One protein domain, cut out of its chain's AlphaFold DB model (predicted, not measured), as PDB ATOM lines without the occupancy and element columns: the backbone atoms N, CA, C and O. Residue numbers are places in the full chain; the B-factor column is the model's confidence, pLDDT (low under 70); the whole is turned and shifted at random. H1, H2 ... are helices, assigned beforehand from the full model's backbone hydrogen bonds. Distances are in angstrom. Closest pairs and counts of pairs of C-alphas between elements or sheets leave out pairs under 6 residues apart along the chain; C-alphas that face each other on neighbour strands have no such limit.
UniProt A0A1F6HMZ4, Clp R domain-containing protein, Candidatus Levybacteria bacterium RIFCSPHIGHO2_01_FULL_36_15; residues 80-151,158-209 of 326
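What this domain is: This is residues 80 to 151 and 158 to 209 of the 326 residues of the protein "Clp R domain-containing protein" of Candidatus Levybacteria bacterium RIFCSPHIGHO2_01_FULL_36_15 (UniProt A0A1F6HMZ4). A compact cluster of crossed helices has the short H3 and H7 at its core. The two longest helices, H2 and H6, lie over one side of that core, with little H1 near both, and H4, H5 and H8 lie on the other side. The printed part has 124 residues, with H1 to H8 in chain order, no named strand, and the class all helix. The radius of gyration of the C-alphas is 13.8 A, and the spans are 43 by 36 by 23 A.

Where its parts are: H1, residues 80 to 83, begins at C-alpha 80 (14.466, 18.572, -15.081). H2, residues 86 to 101, is 22.9 A long; H3 is residues 109 to 116, H4 120 to 128 and H5 133 to 143, 15.6 A long. H6, residues 163 to 179, is 24.6 A long and begins at C-alpha 163 (22.772, 9.526, -8.196). H7 is residues 186 to 195, and H8, residues 199 to 207, ends at C-alpha 207 (25.923, -7.246, -27.184).

How they stand to each other: H7 is the hub, touching five helices. It touches H6 at Ala 172 and Tyr 188, C-alphas 5.3 A apart, at a steep tilt of 62 degrees, and H4 at Ile 122 and Ile 187, 6.5 A. H7 and H8 touch only at the corner. H2 touches H3, with C-alphas of Ser 95 and His 111 4.9 A apart; H3 touches H5 at a shallow tilt of 26 degrees, opposite ways. H2 and H6 are apart. Every O i to N i+4 pair is within hydrogen-bond range in H2 to H7, and 4 of 5 in H8; H1 is too short for one.

The domain as a whole: The C-alphas farthest apart, of Ser 150 and Gly 180, are 43.1 A apart. Residues 152 to 157 are not printed, with 10.2 A between C-alphas 151 and 158 across the cut. Of the links that are printed whole, none is long. Residues 80 to 82, 147 to 151, 158 and 178 to 182 have pLDDT under 70.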
ATOM      1  N   ILE A  80      14.525  19.738 -14.185       64.69
ATOM      2  CA  ILE A  80      14.466  18.572 -15.081       64.69
ATOM      3  C   ILE A  80      13.144  18.568 -15.862       64.69
ATOM      4  O   ILE A  80      13.136  18.406 -17.076       64.69
ATOM      5  N   ASN A  81      12.022  18.863 -15.207       63.50
ATOM      6  CA  ASN A  81      10.705  18.828 -15.850       63.50
ATOM      7  C   ASN A  81      10.532  19.838 -17.000       63.50
ATOM      8  O   ASN A  81       9.741  19.592 -17.911       63.50
ATOM      9  N   GLU A  82      11.262  20.953 -16.979       67.25
ATOM     10  CA  GLU A  82      11.217  21.981 -18.027       67.25
ATOM     11  C   GLU A  82      12.220  21.721 -19.158       67.25
ATOM     12  O   GLU A  82      12.076  22.282 -20.245       67.25
ATOM     13  N   THR A  83      13.233  20.883 -18.914       75.81
ATOM     14  CA  THR A  83      14.299  20.590 -19.880       75.81
ATOM     15  C   THR A  83      14.132  19.252 -20.588       75.81
ATOM     16  O   THR A  83      14.775  19.055 -21.611       75.81
ATOM     17  N   LEU A  84      13.286  18.338 -20.110       80.69
ATOM     18  CA  LEU A  84      12.976  17.086 -20.814       80.69
ATOM     19  C   LEU A  84      11.993  17.308 -21.974       80.69
ATOM     20  O   LEU A  84      11.003  18.026 -21.816       80.69
ATOM     21  N   SER A  85      12.216  16.626 -23.103       81.69
ATOM     22  CA  SER A  85      11.204  16.528 -24.165       81.69
ATOM     23  C   SER A  85      10.012  15.676 -23.712       81.69
ATOM     24  O   SER A  85      10.121  14.889 -22.767       81.69
ATOM     25  N   GLU A  86       8.861  15.811 -24.376       79.62
ATOM     26  CA  GLU A  86       7.664  15.023 -24.038       79.62
ATOM     27  C   GLU A  86       7.910  13.513 -24.186       79.62
ATOM     28  O   GLU A  86       7.504  12.734 -23.326       79.62
ATOM     29  N   GLU A  87       8.659  13.090 -25.213       82.00
ATOM     30  CA  GLU A  87       9.062  11.685 -25.366       82.00
ATOM     31  C   GLU A  87       9.937  11.221 -24.195       82.00
ATOM     32  O   GLU A  87       9.723  10.136 -23.652       82.00
ATOM     33  N   THR A  88      10.897  12.042 -23.759       86.88
ATOM     34  CA  THR A  88      11.753  11.695 -22.619       86.88
ATOM     35  C   THR A  88      10.957  11.618 -21.318       86.88
ATOM     36  O   THR A  88      11.199  10.715 -20.519       86.88
ATOM     37  N   LYS A  89       9.970  12.498 -21.101       84.06
ATOM     38  CA  LYS A  89       9.079  12.427 -19.929       84.06
ATOM     39  C   LYS A  89       8.332  11.097 -19.874       84.06
ATOM     40  O   LYS A  89       8.350  10.449 -18.828       84.06
ATOM     41  N   LEU A  90       7.758  10.661 -20.998       84.69
ATOM     42  CA  LEU A  90       7.072   9.367 -21.098       84.69
ATOM     43  C   LEU A  90       8.019   8.206 -20.763       84.69
ATOM     44  O   LEU A  90       7.679   7.333 -19.970       84.69
ATOM     45  N   ILE A  91       9.251   8.243 -21.276       88.62
ATOM     46  CA  ILE A  91      10.267   7.222 -20.990       88.62
ATOM     47  C   ILE A  91      10.618   7.183 -19.500       88.62
ATOM     48  O   ILE A  91      10.739   6.101 -18.927       88.62
ATOM     49  N   ILE A  92      10.776   8.333 -18.841       89.06
ATOM     50  CA  ILE A  92      11.063   8.381 -17.400       89.06
ATOM     51  C   ILE A  92       9.878   7.863 -16.577       89.06
ATOM     52  O   ILE A  92      10.092   7.140 -15.603       89.06
ATOM     53  N   GLN A  93       8.644   8.158 -16.987       84.38
ATOM     54  CA  GLN A  93       7.435   7.619 -16.358       84.38
ATOM     55  C   GLN A  93       7.349   6.093 -16.504       84.38
ATOM     56  O   GLN A  93       7.133   5.391 -15.514       84.38
ATOM     57  N   ASP A  94       7.611   5.558 -17.696       87.00
ATOM     58  CA  ASP A  94       7.675   4.111 -17.923       87.00
ATOM     59  C   ASP A  94       8.785   3.459 -17.087       87.00
ATOM     60  O   ASP A  94       8.603   2.393 -16.497       87.00
ATOM     61  N   SER A  95       9.917   4.147 -16.943       89.19
ATOM     62  CA  SER A  95      11.037   3.702 -16.107       89.19
ATOM     63  C   SER A  95      10.681   3.684 -14.621       89.19
ATOM     64  O   SER A  95      11.124   2.798 -13.891       89.19
ATOM     65  N   ALA A  96       9.861   4.636 -14.168       83.62
ATOM     66  CA  ALA A  96       9.313   4.660 -12.819       83.62
ATOM     67  C   ALA A  96       8.390   3.456 -12.579       83.62
ATOM     68  O   ALA A  96       8.526   2.775 -11.563       83.62
ATOM     69  N   ARG A  97       7.517   3.133 -13.544       83.88
ATOM     70  CA  ARG A  97       6.672   1.929 -13.498       83.88
ATOM     71  C   ARG A  97       7.517   0.660 -13.362       83.88
ATOM     72  O   ARG A  97       7.267  -0.139 -12.462       83.88
ATOM     73  N   ILE A  98       8.548   0.504 -14.192       85.44
ATOM     74  CA  ILE A  98       9.448  -0.663 -14.152       85.44
ATOM     75  C   ILE A  98      10.195  -0.745 -12.815       85.44
ATOM     76  O   ILE A  98      10.340  -1.829 -12.252       85.44
ATOM     77  N   ALA A  99      10.636   0.390 -12.261       84.50
ATOM     78  CA  ALA A  99      11.279   0.422 -10.949       84.50
ATOM     79  C   ALA A  99      10.356  -0.137  -9.851       84.50
ATOM     80  O   ALA A  99      10.799  -0.943  -9.031       84.50
ATOM     81  N   ILE A 100       9.071   0.232  -9.868       82.12
ATOM     82  CA  ILE A 100       8.062  -0.281  -8.927       82.12
ATOM     83  C   ILE A 100       7.845  -1.781  -9.131       82.12
ATOM     84  O   ILE A 100       7.851  -2.528  -8.154       82.12
ATOM     85  N   GLU A 101       7.688  -2.232 -10.378       81.25
ATOM     86  CA  GLU A 101       7.495  -3.651 -10.721       81.25
ATOM     87  C   GLU A 101       8.668  -4.525 -10.251       81.25
ATOM     88  O   GLU A 101       8.476  -5.662  -9.812       81.25
ATOM     89  N   LEU A 102       9.880  -3.970 -10.274       80.25
ATOM     90  CA  LEU A 102      11.096  -4.607  -9.774       80.25
ATOM     91  C   LEU A 102      11.350  -4.367  -8.275       80.25
ATOM     92  O   LEU A 102      12.388  -4.788  -7.762       80.25
ATOM     93  N   ASN A 103      10.398  -3.761  -7.555       82.44
ATOM     94  CA  ASN A 103      10.448  -3.471  -6.117       82.44
ATOM     95  C   ASN A 103      11.606  -2.545  -5.695       82.44
ATOM     96  O   ASN A 103      12.183  -2.698  -4.614       82.44
ATOM     97  N   HIS A 104      11.954  -1.571  -6.535       82.19
ATOM     98  CA  HIS A 104      12.959  -0.540  -6.264       82.19
ATOM     99  C   HIS A 104      12.321   0.780  -5.834       82.19
ATOM    100  O   HIS A 104      11.324   1.188  -6.419       82.19
ATOM    101  N   ASN A 105      12.920   1.461  -4.851       80.38
ATOM    102  CA  ASN A 105      12.609   2.843  -4.426       80.38
ATOM    103  C   ASN A 105      13.327   3.927  -5.226       80.38
ATOM    104  O   ASN A 105      13.087   5.111  -5.007       80.38
ATOM    105  N   GLU A 106      14.201   3.531  -6.141       83.94
ATOM    106  CA  GLU A 106      14.922   4.458  -6.993       83.94
ATOM    107  C   GLU A 106      14.823   4.063  -8.463       83.94
ATOM    108  O   GLU A 106      14.838   2.885  -8.839       83.94
ATOM    109  N   ILE A 107      14.769   5.082  -9.312       88.56
ATOM    110  CA  ILE A 107      14.880   4.932 -10.755       88.56
ATOM    111  C   ILE A 107      16.373   4.903 -11.097       88.56
ATOM    112  O   ILE A 107      17.127   5.852 -10.843       88.56
ATOM    113  N   ARG A 108      16.803   3.777 -11.666       92.31
ATOM    114  CA  ARG A 108      18.186   3.500 -12.051       92.31
ATOM    115  C   ARG A 108      18.336   3.410 -13.562       92.31
ATOM    116  O   ARG A 108      17.352   3.377 -14.301       92.31
ATOM    117  N   LEU A 109      19.587   3.366 -14.013       95.06
ATOM    118  CA  LEU A 109      19.923   3.399 -15.435       95.06
ATOM    119  C   LEU A 109      19.371   2.197 -16.203       95.06
ATOM    120  O   LEU A 109      19.011   2.353 -17.360       95.06
ATOM    121  N   GLU A 110      19.270   1.020 -15.588       93.81
ATOM    122  CA  GLU A 110      18.698  -0.165 -16.227       93.81
ATOM    123  C   GLU A 110      17.185  -0.049 -16.455       93.81
ATOM    124  O   GLU A 110      16.707  -0.510 -17.486       93.81
ATOM    125  N   HIS A 111      16.437   0.625 -15.572       93.94
ATOM    126  CA  HIS A 111      15.006   0.883 -15.796       93.94
ATOM    127  C   HIS A 111      14.818   1.858 -16.956       93.94
ATOM    128  O   HIS A 111      13.968   1.659 -17.820       93.94
ATOM    129  N   VAL A 112      15.666   2.889 -16.996       95.44
ATOM    130  CA  VAL A 112      15.683   3.874 -18.078       95.44
ATOM    131  C   VAL A 112      16.075   3.231 -19.400       95.44
ATOM    132  O   VAL A 112      15.404   3.447 -20.404       95.44
ATOM    133  N   LEU A 113      17.106   2.384 -19.406       95.88
ATOM    134  CA  LEU A 113      17.507   1.631 -20.590       95.88
ATOM    135  C   LEU A 113      16.383   0.705 -21.071       95.88
ATOM    136  O   LEU A 113      16.118   0.667 -22.269       95.88
ATOM    137  N   TYR A 114      15.691   0.010 -20.163       95.12
ATOM    138  CA  TYR A 114      14.576  -0.875 -20.509       95.12
ATOM    139  C   TYR A 114      13.465  -0.138 -21.273       95.12
ATOM    140  O   TYR A 114      12.954  -0.659 -22.264       95.12
ATOM    141  N   SER A 115      13.119   1.079 -20.849       95.12
ATOM    142  CA  SER A 115      12.136   1.925 -21.538       95.12
ATOM    143  C   SER A 115      12.693   2.522 -22.835       95.12
ATOM    144  O   SER A 115      12.009   2.563 -23.857       95.12
ATOM    145  N   LEU A 116      13.958   2.958 -22.830       94.44
ATOM    146  CA  LEU A 116      14.602   3.599 -23.982       94.44
ATOM    147  C   LEU A 116      14.662   2.694 -25.209       94.44
ATOM    148  O   LEU A 116      14.463   3.182 -26.318       94.44
ATOM    149  N   VAL A 117      14.925   1.395 -25.045       94.19
ATOM    150  CA  VAL A 117      15.057   0.481 -26.194       94.19
ATOM    151  C   VAL A 117      13.745   0.279 -26.964       94.19
ATOM    152  O   VAL A 117      13.771  -0.230 -28.084       94.19
ATOM    153  N   ASP A 118      12.600   0.706 -26.417       90.88
ATOM    154  CA  ASP A 118      11.332   0.734 -27.151       90.88
ATOM    155  C   ASP A 118      11.143   1.978 -28.019       90.88
ATOM    156  O   ASP A 118      10.342   1.933 -28.963       90.88
ATOM    157  N   ASN A 119      11.872   3.059 -27.737       90.56
ATOM    158  CA  ASN A 119      11.792   4.291 -28.506       90.56
ATOM    159  C   ASN A 119      12.286   4.053 -29.942       90.56
ATOM    160  O   ASN A 119      13.297   3.389 -30.173       90.56
ATOM    161  N   ARG A 120      11.568   4.615 -30.923       85.12
ATOM    162  CA  ARG A 120      11.858   4.425 -32.352       85.12
ATOM    163  C   ARG A 120      13.293   4.824 -32.714       85.12
ATOM    164  O   ARG A 120      13.972   4.056 -33.381       85.12
ATOM    165  N   GLN A 121      13.761   5.977 -32.240       80.56
ATOM    166  CA  GLN A 121      15.097   6.485 -32.568       80.56
ATOM    167  C   GLN A 121      16.183   5.534 -32.056       80.56
ATOM    168  O   GLN A 121      17.165   5.258 -32.741       80.56
ATOM    169  N   ILE A 122      15.982   4.990 -30.854       87.12
ATOM    170  CA  ILE A 122      16.913   4.042 -30.242       87.12
ATOM    171  C   ILE A 122      16.873   2.698 -30.971       87.12
ATOM    172  O   ILE A 122      17.926   2.115 -31.207       87.12
ATOM    173  N   LYS A 123      15.694   2.229 -31.399       86.44
ATOM    174  CA  LYS A 123      15.563   1.030 -32.245       86.44
ATOM    175  C   LYS A 123      16.368   1.159 -33.532       86.44
ATOM    176  O   LYS A 123      17.175   0.280 -33.810       86.44
ATOM    177  N   ASP A 124      16.244   2.281 -34.237       80.25
ATOM    178  CA  ASP A 124      16.994   2.534 -35.473       80.25
ATOM    179  C   ASP A 124      18.516   2.525 -35.236       80.25
ATOM    180  O   ASP A 124      19.299   2.108 -36.095       80.25
ATOM    181  N   VAL A 125      18.960   2.990 -34.065       82.31
ATOM    182  CA  VAL A 125      20.370   2.948 -33.650       82.31
ATOM    183  C   VAL A 125      20.804   1.512 -33.346       82.31
ATOM    184  O   VAL A 125      21.832   1.072 -33.854       82.31
ATOM    185  N   LEU A 126      20.025   0.762 -32.568       86.00
ATOM    186  CA  LEU A 126      20.317  -0.630 -32.216       86.00
ATOM    187  C   LEU A 126      20.334  -1.551 -33.447       86.00
ATOM    188  O   LEU A 126      21.231  -2.388 -33.576       86.00
ATOM    189  N   GLU A 127      19.409  -1.357 -34.390       85.12
ATOM    190  CA  GLU A 127      19.326  -2.119 -35.640       85.12
ATOM    191  C   GLU A 127      20.572  -1.936 -36.513       85.12
ATOM    192  O   GLU A 127      21.112  -2.918 -37.027       85.12
ATOM    193  N   LYS A 128      21.104  -0.708 -36.617       81.31
ATOM    194  CA  LYS A 128      22.373  -0.431 -37.325       81.31
ATOM    195  C   LYS A 128      23.553  -1.212 -36.749       81.31
ATOM    196  O   LYS A 128      24.532  -1.445 -37.456       81.31
ATOM    197  N   PHE A 129      23.460  -1.611 -35.485       82.25
ATOM    198  CA  PHE A 129      24.484  -2.370 -34.773       82.25
ATOM    199  C   PHE A 129      24.127  -3.846 -34.599       82.25
ATOM    200  O   PHE A 129      24.844  -4.563 -33.901       82.25
ATOM    201  N   ASN A 130      23.068  -4.308 -35.274       85.69
ATOM    202  CA  ASN A 130      22.590  -5.685 -35.251       85.69
ATOM    203  C   ASN A 130      22.251  -6.184 -33.831       85.69
ATOM    204  O   ASN A 130      22.452  -7.355 -33.511       85.69
ATOM    205  N   VAL A 131      21.739  -5.288 -32.981       89.31
ATOM    206  CA  VAL A 131      21.280  -5.601 -31.623       89.31
ATOM    207  C   VAL A 131      19.764  -5.482 -31.573       89.31
ATOM    208  O   VAL A 131      19.200  -4.480 -32.006       89.31
ATOM    209  N   LYS A 132      19.082  -6.503 -31.044       91.75
ATOM    210  CA  LYS A 132      17.625  -6.470 -30.905       91.75
ATOM    211  C   LYS A 132      17.233  -5.877 -29.547       91.75
ATOM    212  O   LYS A 132      17.794  -6.284 -28.531       91.75
ATOM    213  N   PRO A 133      16.225  -4.987 -29.494       92.88
ATOM    214  CA  PRO A 133      15.724  -4.422 -28.239       92.88
ATOM    215  C   PRO A 133      15.308  -5.472 -27.202       92.88
ATOM    216  O   PRO A 133      15.606  -5.320 -26.018       92.88
ATOM    217  N   ASN A 134      14.649  -6.547 -27.647       93.19
ATOM    218  CA  ASN A 134      14.179  -7.609 -26.757       93.19
ATOM    219  C   ASN A 134      15.336  -8.329 -26.062       93.19
ATOM    220  O   ASN A 134      15.233  -8.599 -24.871       93.19
ATOM    221  N   ASP A 135      16.451  -8.557 -26.758       91.81
ATOM    222  CA  ASP A 135      17.610  -9.235 -26.173       91.81
ATOM    223  C   ASP A 135      18.181  -8.410 -25.002       91.81
ATOM    224  O   ASP A 135      18.523  -8.957 -23.952       91.81
ATOM    225  N   ILE A 136      18.220  -7.076 -25.138       92.12
ATOM    226  CA  ILE A 136      18.637  -6.169 -24.055       92.12
ATOM    227  C   ILE A 136      17.670  -6.260 -22.871       92.12
ATOM    228  O   ILE A 136      18.119  -6.350 -21.729       92.12
ATOM    229  N   LYS A 137      16.355  -6.249 -23.123       92.12
ATOM    230  CA  LYS A 137      15.336  -6.347 -22.065       92.12
ATOM    231  C   LYS A 137      15.421  -7.656 -21.297       92.12
ATOM    232  O   LYS A 137      15.445  -7.621 -20.072       92.12
ATOM    233  N   GLU A 138      15.539  -8.781 -21.996       89.00
ATOM    234  CA  GLU A 138      15.720 -10.097 -21.377       89.00
ATOM    235  C   GLU A 138      16.971 -10.113 -20.492       89.00
ATOM    236  O   GLU A 138      16.946 -10.599 -19.363       89.00
ATOM    237  N   HIS A 139      18.064  -9.510 -20.961       88.06
ATOM    238  CA  HIS A 139      19.284  -9.399 -20.172       88.06
ATOM    239  C   HIS A 139      19.086  -8.518 -18.926       88.06
ATOM    240  O   HIS A 139      19.547  -8.869 -17.842       88.06
ATOM    241  N   ILE A 140      18.361  -7.402 -19.034       88.12
ATOM    242  CA  ILE A 140      18.006  -6.579 -17.870       88.12
ATOM    243  C   ILE A 140      17.154  -7.392 -16.888       88.12
ATOM    244  O   ILE A 140      17.456  -7.398 -15.704       88.12
ATOM    245  N   GLU A 141      16.149  -8.132 -17.345       84.25
ATOM    246  CA  GLU A 141      15.281  -8.940 -16.474       84.25
ATOM    247  C   GLU A 141      16.029 -10.067 -15.744       84.25
ATOM    248  O   GLU A 141      15.682 -10.405 -14.611       84.25
ATOM    249  N   ILE A 142      17.065 -10.634 -16.371       80.50
ATOM    250  CA  ILE A 142      17.893 -11.698 -15.789       80.50
ATOM    251  C   ILE A 142      18.909 -11.139 -14.786       80.50
ATOM    252  O   ILE A 142      19.113 -11.727 -13.722       80.50
ATOM    253  N   PHE A 143      19.584 -10.040 -15.133       79.00
ATOM    254  CA  PHE A 143      20.746  -9.549 -14.389       79.00
ATOM    255  C   PHE A 143      20.446  -8.360 -13.474       79.00
ATOM    256  O   PHE A 143      21.246  -8.078 -12.578       79.00
ATOM    257  N   ALA A 144      19.317  -7.666 -13.652       77.25
ATOM    258  CA  ALA A 144      18.912  -6.619 -12.728       77.25
ATOM    259  C   ALA A 144      18.532  -7.255 -11.383       77.25
ATOM    260  O   ALA A 144      17.642  -8.111 -11.324       77.25
ATOM    261  N   PRO A 145      19.183  -6.853 -10.277       71.56
ATOM    262  CA  PRO A 145      18.794  -7.334  -8.964       71.56
ATOM    263  C   PRO A 145      17.353  -6.903  -8.691       71.56
ATOM    264  O   PRO A 145      16.992  -5.765  -8.979       71.56
ATOM    265  N   ARG A 146      16.533  -7.796  -8.127       77.50
ATOM    266  CA  ARG A 146      15.226  -7.399  -7.592       77.50
ATOM    267  C   ARG A 146      15.430  -6.620  -6.304       77.50
ATOM    268  O   ARG A 146      16.264  -6.992  -5.478       77.50
ATOM    269  N   GLY A 147      14.653  -5.563  -6.130       68.81
ATOM    270  CA  GLY A 147      14.650  -4.804  -4.899       68.81
ATOM    271  C   GLY A 147      13.939  -5.548  -3.776       68.81
ATOM    272  O   GLY A 147      13.214  -6.521  -3.992       68.81
ATOM    273  N   ASN A 148      14.148  -5.063  -2.556       67.19
ATOM    274  CA  ASN A 148      13.586  -5.662  -1.346       67.19
ATOM    275  C   ASN A 148      12.378  -4.879  -0.809       67.19
ATOM    276  O   ASN A 148      11.897  -5.180   0.285       67.19
ATOM    277  N   ASN A 149      11.890  -3.870  -1.538       62.03
ATOM    278  CA  ASN A 149      10.803  -3.034  -1.045       62.03
ATOM    279  C   ASN A 149       9.445  -3.691  -1.264       62.03
ATOM    280  O   ASN A 149       9.110  -4.143  -2.351       62.03
ATOM    281  N   SER A 150       8.634  -3.710  -0.212       56.78
ATOM    282  CA  SER A 150       7.221  -4.057  -0.313       56.78
ATOM    283  C   SER A 150       6.414  -2.771  -0.317       56.78
ATOM    284  O   SER A 150       6.227  -2.157   0.731       56.78
ATOM    285  N   TYR A 151       5.935  -2.362  -1.488       56.28
ATOM    286  CA  TYR A 151       4.975  -1.268  -1.589       56.28
ATOM    287  C   TYR A 151       3.638  -1.726  -1.003       56.28
ATOM    288  O   TYR A 151       2.902  -2.512  -1.606       56.28
ATOM    289  N   ASN A 158       7.133   7.295  -2.970       64.12
ATOM    290  CA  ASN A 158       8.235   8.234  -3.089       64.12
ATOM    291  C   ASN A 158       9.367   7.543  -3.848       64.12
ATOM    292  O   ASN A 158      10.171   6.815  -3.264       64.12
ATOM    293  N   LEU A 159       9.379   7.738  -5.165       71.25
ATOM    294  CA  LEU A 159      10.479   7.331  -6.030       71.25
ATOM    295  C   LEU A 159      11.484   8.465  -6.160       71.25
ATOM    296  O   LEU A 159      11.129   9.602  -6.472       71.25
ATOM    297  N   GLU A 160      12.751   8.122  -5.980       79.19
ATOM    298  CA  GLU A 160      13.863   9.045  -6.174       79.19
ATOM    299  C   GLU A 160      14.671   8.662  -7.419       79.19
ATOM    300  O   GLU A 160      14.702   7.508  -7.850       79.19
ATOM    301  N   PHE A 161      15.356   9.631  -8.024       86.88
ATOM    302  CA  PHE A 161      16.360   9.326  -9.038       86.88
ATOM    303  C   PHE A 161      17.653   8.882  -8.359       86.88
ATOM    304  O   PHE A 161      18.154   9.568  -7.468       86.88
ATOM    305  N   SER A 162      18.234   7.775  -8.823       87.56
ATOM    306  CA  SER A 162      19.575   7.377  -8.383       87.56
ATOM    307  C   SER A 162      20.615   8.450  -8.731       87.56
ATOM    308  O   SER A 162      20.492   9.150  -9.738       87.56
ATOM    309  N   GLU A 163      21.694   8.549  -7.951       86.75
ATOM    310  CA  GLU A 163      22.772   9.526  -8.196       86.75
ATOM    311  C   GLU A 163      23.388   9.385  -9.598       86.75
ATOM    312  O   GLU A 163      23.666  10.374 -10.272       86.75
ATOM    313  N   ASN A 164      23.523   8.148 -10.089       90.25
ATOM    314  CA  ASN A 164      23.983   7.903 -11.454       90.25
ATOM    315  C   ASN A 164      23.022   8.483 -12.496       90.25
ATOM    316  O   ASN A 164      23.487   9.030 -13.492       90.25
ATOM    317  N   LEU A 165      21.708   8.381 -12.278       91.25
ATOM    318  CA  LEU A 165      20.710   8.949 -13.180       91.25
ATOM    319  C   LEU A 165      20.716  10.483 -13.144       91.25
ATOM    320  O   LEU A 165      20.651  11.107 -14.199       91.25
ATOM    321  N   LYS A 166      20.896  11.094 -11.968       87.12
ATOM    322  CA  LYS A 166      21.070  12.552 -11.842       87.12
ATOM    323  C   LYS A 166      22.263  13.051 -12.663       87.12
ATOM    324  O   LYS A 166      22.102  13.950 -13.483       87.12
ATOM    325  N   THR A 167      23.426  12.400 -12.544       87.94
ATOM    326  CA  THR A 167      24.604  12.727 -13.374       87.94
ATOM    327  C   THR A 167      24.339  12.527 -14.869       87.94
ATOM    328  O   THR A 167      24.855  13.267 -15.701       87.94
ATOM    329  N   ILE A 168      23.553  11.514 -15.242       92.56
ATOM    330  CA  ILE A 168      23.181  11.281 -16.642       92.56
ATOM    331  C   ILE A 168      22.324  12.428 -17.185       92.56
ATOM    332  O   ILE A 168      22.573  12.861 -18.307       92.56
ATOM    333  N   PHE A 169      21.371  12.954 -16.411       87.88
ATOM    334  CA  PHE A 169      20.592  14.125 -16.822       87.88
ATOM    335  C   PHE A 169      21.458  15.373 -16.983       87.88
ATOM    336  O   PHE A 169      21.293  16.096 -17.963       87.88
ATOM    337  N   GLU A 170      22.402  15.605 -16.070       85.31
ATOM    338  CA  GLU A 170      23.362  16.710 -16.179       85.31
ATOM    339  C   GLU A 170      24.175  16.605 -17.476       85.31
ATOM    340  O   GLU A 170      24.181  17.540 -18.273       85.31
ATOM    341  N   ASN A 171      24.768  15.439 -17.751       87.12
ATOM    342  CA  ASN A 171      25.544  15.212 -18.972       87.12
ATOM    343  C   ASN A 171      24.684  15.329 -20.242       87.12
ATOM    344  O   ASN A 171      25.105  15.926 -21.231       87.12
ATOM    345  N   ALA A 172      23.466  14.782 -20.227       87.00
ATOM    346  CA  ALA A 172      22.559  14.854 -21.368       87.00
ATOM    347  C   ALA A 172      22.126  16.300 -21.646       87.00
ATOM    348  O   ALA A 172      22.001  16.692 -22.806       87.00
ATOM    349  N   TYR A 173      21.958  17.114 -20.599       84.06
ATOM    350  CA  TYR A 173      21.699  18.544 -20.729       84.06
ATOM    351  C   TYR A 173      22.872  19.284 -21.381       84.06
ATOM    352  O   TYR A 173      22.656  20.154 -22.222       84.06
ATOM    353  N   GLU A 174      24.114  18.933 -21.046       80.31
ATOM    354  CA  GLU A 174      25.292  19.523 -21.692       80.31
ATOM    355  C   GLU A 174      25.327  19.219 -23.192       80.31
ATOM    356  O   GLU A 174      25.403  20.152 -23.992       80.31
ATOM    357  N   ILE A 175      25.158  17.947 -23.574       76.50
ATOM    358  CA  ILE A 175      25.129  17.523 -24.985       76.50
ATOM    359  C   ILE A 175      23.977  18.198 -25.740       76.50
ATOM    360  O   ILE A 175      24.155  18.657 -26.866       76.50
ATOM    361  N   THR A 176      22.810  18.306 -25.103       74.62
ATOM    362  CA  THR A 176      21.628  18.998 -25.639       74.62
ATOM    363  C   THR A 176      21.941  20.457 -25.977       74.62
ATOM    364  O   THR A 176      21.611  20.929 -27.063       74.62
ATOM    365  N   ARG A 177      22.640  21.183 -25.094       75.12
ATOM    366  CA  ARG A 177      23.034  22.574 -25.372       75.12
ATOM    367  C   ARG A 177      24.057  22.674 -26.500       75.12
ATOM    368  O   ARG A 177      23.981  23.599 -27.304       75.12
ATOM    369  N   GLU A 178      25.015  21.752 -26.555       67.94
ATOM    370  CA  GLU A 178      26.043  21.729 -27.602       67.94
ATOM    371  C   GLU A 178      25.471  21.399 -28.983       67.94
ATOM    372  O   GLU A 178      25.921  21.955 -29.986       67.94
ATOM    373  N   SER A 179      24.451  20.540 -29.042       62.78
ATOM    374  CA  SER A 179      23.753  20.207 -30.285       62.78
ATOM    375  C   SER A 179      22.826  21.323 -30.778       62.78
ATOM    376  O   SER A 179      22.360  21.273 -31.916       62.78
ATOM    377  N   GLY A 180      22.590  22.352 -29.954       60.66
ATOM    378  CA  GLY A 180      21.639  23.428 -30.232       60.66
ATOM    379  C   GLY A 180      20.197  23.062 -29.891       60.66
ATOM    380  O   GLY A 180      19.286  23.801 -30.264       60.66
ATOM    381  N   SER A 181      19.984  21.951 -29.183       65.81
ATOM    382  CA  SER A 181      18.669  21.552 -28.723       65.81
ATOM    383  C   SER A 181      18.242  22.309 -27.457       65.81
ATOM    384  O   SER A 181      19.043  22.607 -26.572       65.81
ATOM    385  N   LYS A 182      16.949  22.634 -27.360       69.25
ATOM    386  CA  LYS A 182      16.304  23.194 -26.171       69.25
ATOM    387  C   LYS A 182      15.936  22.116 -25.146       69.25
ATOM    388  O   LYS A 182      15.893  22.422 -23.955       69.25
ATOM    389  N   TYR A 183      15.680  20.889 -25.601       78.25
ATOM    390  CA  TYR A 183      15.159  19.806 -24.772       78.25
ATOM    391  C   TYR A 183      16.040  18.557 -24.826       78.25
ATOM    392  O   TYR A 183      16.637  18.222 -25.851       78.25
ATOM    393  N   ILE A 184      16.116  17.862 -23.696       82.38
ATOM    394  CA  ILE A 184      16.816  16.594 -23.554       82.38
ATOM    395  C   ILE A 184      15.976  15.517 -24.232       82.38
ATOM    396  O   ILE A 184      14.923  15.115 -23.728       82.38
ATOM    397  N   GLU A 185      16.472  15.056 -25.373       83.25
ATOM    398  CA  GLU A 185      15.861  14.002 -26.176       83.25
ATOM    399  C   GLU A 185      16.268  12.590 -25.716       83.25
ATOM    400  O   GLU A 185      17.358  12.414 -25.147       83.25
ATOM    401  N   PRO A 186      15.457  11.554 -26.026       88.50
ATOM    402  CA  PRO A 186      15.741  10.166 -25.654       88.50
ATOM    403  C   PRO A 186      17.124   9.695 -26.108       88.50
ATOM    404  O   PRO A 186      17.813   8.960 -25.398       88.50
ATOM    405  N   ILE A 187      17.557  10.157 -27.284       85.44
ATOM    406  CA  ILE A 187      18.852   9.807 -27.861       85.44
ATOM    407  C   ILE A 187      20.022  10.270 -26.990       85.44
ATOM    408  O   ILE A 187      20.947   9.492 -26.760       85.44
ATOM    409  N   TYR A 188      19.974  11.480 -26.426       87.44
ATOM    410  CA  TYR A 188      21.048  11.986 -25.566       87.44
ATOM    411  C   TYR A 188      21.113  11.220 -24.247       87.44
ATOM    412  O   TYR A 188      22.203  10.914 -23.764       87.44
ATOM    413  N   LEU A 189      19.956  10.818 -23.714       91.25
ATOM    414  CA  LEU A 189      19.893   9.972 -22.527       91.25
ATOM    415  C   LEU A 189      20.538   8.602 -22.781       91.25
ATOM    416  O   LEU A 189      21.389   8.162 -22.006       91.25
ATOM    417  N   PHE A 190      20.194   7.961 -23.903       91.81
ATOM    418  CA  PHE A 190      20.781   6.685 -24.320       91.81
ATOM    419  C   PHE A 190      22.302   6.776 -24.496       91.81
ATOM    420  O   PHE A 190      23.046   5.927 -23.999       91.81
ATOM    421  N   ILE A 191      22.771   7.840 -25.146       87.69
ATOM    422  CA  ILE A 191      24.191   8.117 -25.373       87.69
ATOM    423  C   ILE A 191      24.957   8.233 -24.049       87.69
ATOM    424  O   ILE A 191      25.973   7.558 -23.857       87.69
ATOM    425  N   CYS A 192      24.461   9.048 -23.115       91.38
ATOM    426  CA  CYS A 192      25.101   9.220 -21.816       91.38
ATOM    427  C   CYS A 192      25.119   7.905 -21.021       91.38
ATOM    428  O   CYS A 192      26.132   7.587 -20.390       91.38
ATOM    429  N   ILE A 193      24.037   7.117 -21.071       94.06
ATOM    430  CA  ILE A 193      23.957   5.805 -20.407       94.06
ATOM    431  C   ILE A 193      25.004   4.845 -20.973       94.06
ATOM    432  O   ILE A 193      25.695   4.176 -20.204       94.06
ATOM    433  N   ALA A 194      25.173   4.805 -22.297       91.31
ATOM    434  CA  ALA A 194      26.163   3.947 -22.941       91.31
ATOM    435  C   ALA A 194      27.606   4.294 -22.525       91.31
ATOM    436  O   ALA A 194      28.440   3.399 -22.370       91.31
ATOM    437  N   GLN A 195      27.908   5.578 -22.306       89.69
ATOM    438  CA  GLN A 195      29.238   6.058 -21.914       89.69
ATOM    439  C   GLN A 195      29.531   5.894 -20.413       89.69
ATOM    440  O   GLN A 195      30.679   5.662 -20.017       89.69
ATOM    441  N   LYS A 196      28.516   6.024 -19.553       90.38
ATOM    442  CA  LYS A 196      28.680   5.958 -18.098       90.38
ATOM    443  C   LYS A 196      28.884   4.517 -17.645       90.38
ATOM    444  O   LYS A 196      27.968   3.705 -17.717       90.38
ATOM    445  N   LYS A 197      30.050   4.232 -17.056       91.56
ATOM    446  CA  LYS A 197      30.336   2.937 -16.416       91.56
ATOM    447  C   LYS A 197      29.247   2.583 -15.394       91.56
ATOM    448  O   LYS A 197      29.156   3.200 -14.335       91.56
ATOM    449  N   SER A 198      28.428   1.601 -15.746       92.56
ATOM    450  CA  SER A 198      27.227   1.174 -15.029       92.56
ATOM    451  C   SER A 198      26.761  -0.190 -15.540       92.56
ATOM    452  O   SER A 198      27.161  -0.596 -16.635       92.56
ATOM    453  N   LEU A 199      25.855  -0.845 -14.801       90.44
ATOM    454  CA  LEU A 199      25.208  -2.085 -15.248       90.44
ATOM    455  C   LEU A 199      24.605  -1.917 -16.648       90.44
ATOM    456  O   LEU A 199      24.905  -2.707 -17.531       90.44
ATOM    457  N   ALA A 200      23.850  -0.842 -16.888       91.88
ATOM    458  CA  ALA A 200      23.265  -0.550 -18.196       91.88
ATOM    459  C   ALA A 200      24.321  -0.501 -19.322       91.88
ATOM    460  O   ALA A 200      24.143  -1.125 -20.368       91.88
ATOM    461  N   SER A 201      25.459   0.167 -19.095       91.81
ATOM    462  CA  SER A 201      26.553   0.205 -20.080       91.81
ATOM    463  C   SER A 201      27.230  -1.152 -20.287       91.81
ATOM    464  O   SER A 201      27.682  -1.453 -21.389       91.81
ATOM    465  N   ASP A 202      27.319  -1.973 -19.238       91.31
ATOM    466  CA  ASP A 202      27.957  -3.288 -19.297       91.31
ATOM    467  C   ASP A 202      27.054  -4.302 -20.020       91.31
ATOM    468  O   ASP A 202      27.540  -5.106 -20.818       91.31
ATOM    469  N   ILE A 203      25.731  -4.186 -19.847       91.12
ATOM    470  CA  ILE A 203      24.730  -4.917 -20.635       91.12
ATOM    471  C   ILE A 203      24.886  -4.577 -22.117       91.12
ATOM    472  O   ILE A 203      25.044  -5.480 -22.934       91.12
ATOM    473  N   LEU A 204      24.930  -3.288 -22.475       91.06
ATOM    474  CA  LEU A 204      25.131  -2.872 -23.867       91.06
ATOM    475  C   LEU A 204      26.424  -3.464 -24.450       91.06
ATOM    476  O   LEU A 204      26.392  -4.098 -25.504       91.06
ATOM    477  N   LYS A 205      27.550  -3.356 -23.732       90.19
ATOM    478  CA  LYS A 205      28.847  -3.911 -24.167       90.19
ATOM    479  C   LYS A 205      28.845  -5.424 -24.361       90.19
ATOM    480  O   LYS A 205      29.654  -5.922 -25.139       90.19
ATOM    481  N   THR A 206      27.959  -6.147 -23.677       90.69
ATOM    482  CA  THR A 206      27.813  -7.599 -23.849       90.69
ATOM    483  C   THR A 206      27.272  -7.944 -25.240       90.69
ATOM    484  O   THR A 206      27.665  -8.958 -25.810       90.69
ATOM    485  N   PHE A 207      26.425  -7.085 -25.816       88.56
ATOM    486  CA  PHE A 207      25.923  -7.246 -27.184       88.56
ATOM    487  C   PHE A 207      26.892  -6.699 -28.230       88.56
ATOM    488  O   PHE A 207      27.049  -7.292 -29.295       88.56
ATOM    489  N   ASN A 208      27.545  -5.572 -27.938       86.38
ATOM    490  CA  ASN A 208      28.548  -4.997 -28.825       86.38
ATOM    491  C   ASN A 208      29.590  -4.194 -28.031       86.38
ATOM    492  O   ASN A 208      29.293  -3.131 -27.484       86.38
ATOM    493  N   SER A 209      30.836  -4.671 -27.991       84.44
ATOM    494  CA  SER A 209      31.925  -4.007 -27.257       84.44
ATOM    495  C   SER A 209      32.193  -2.580 -27.733       84.44
ATOM    496  O   SER A 209      32.663  -1.745 -26.958       84.44
TER     497      SER A 209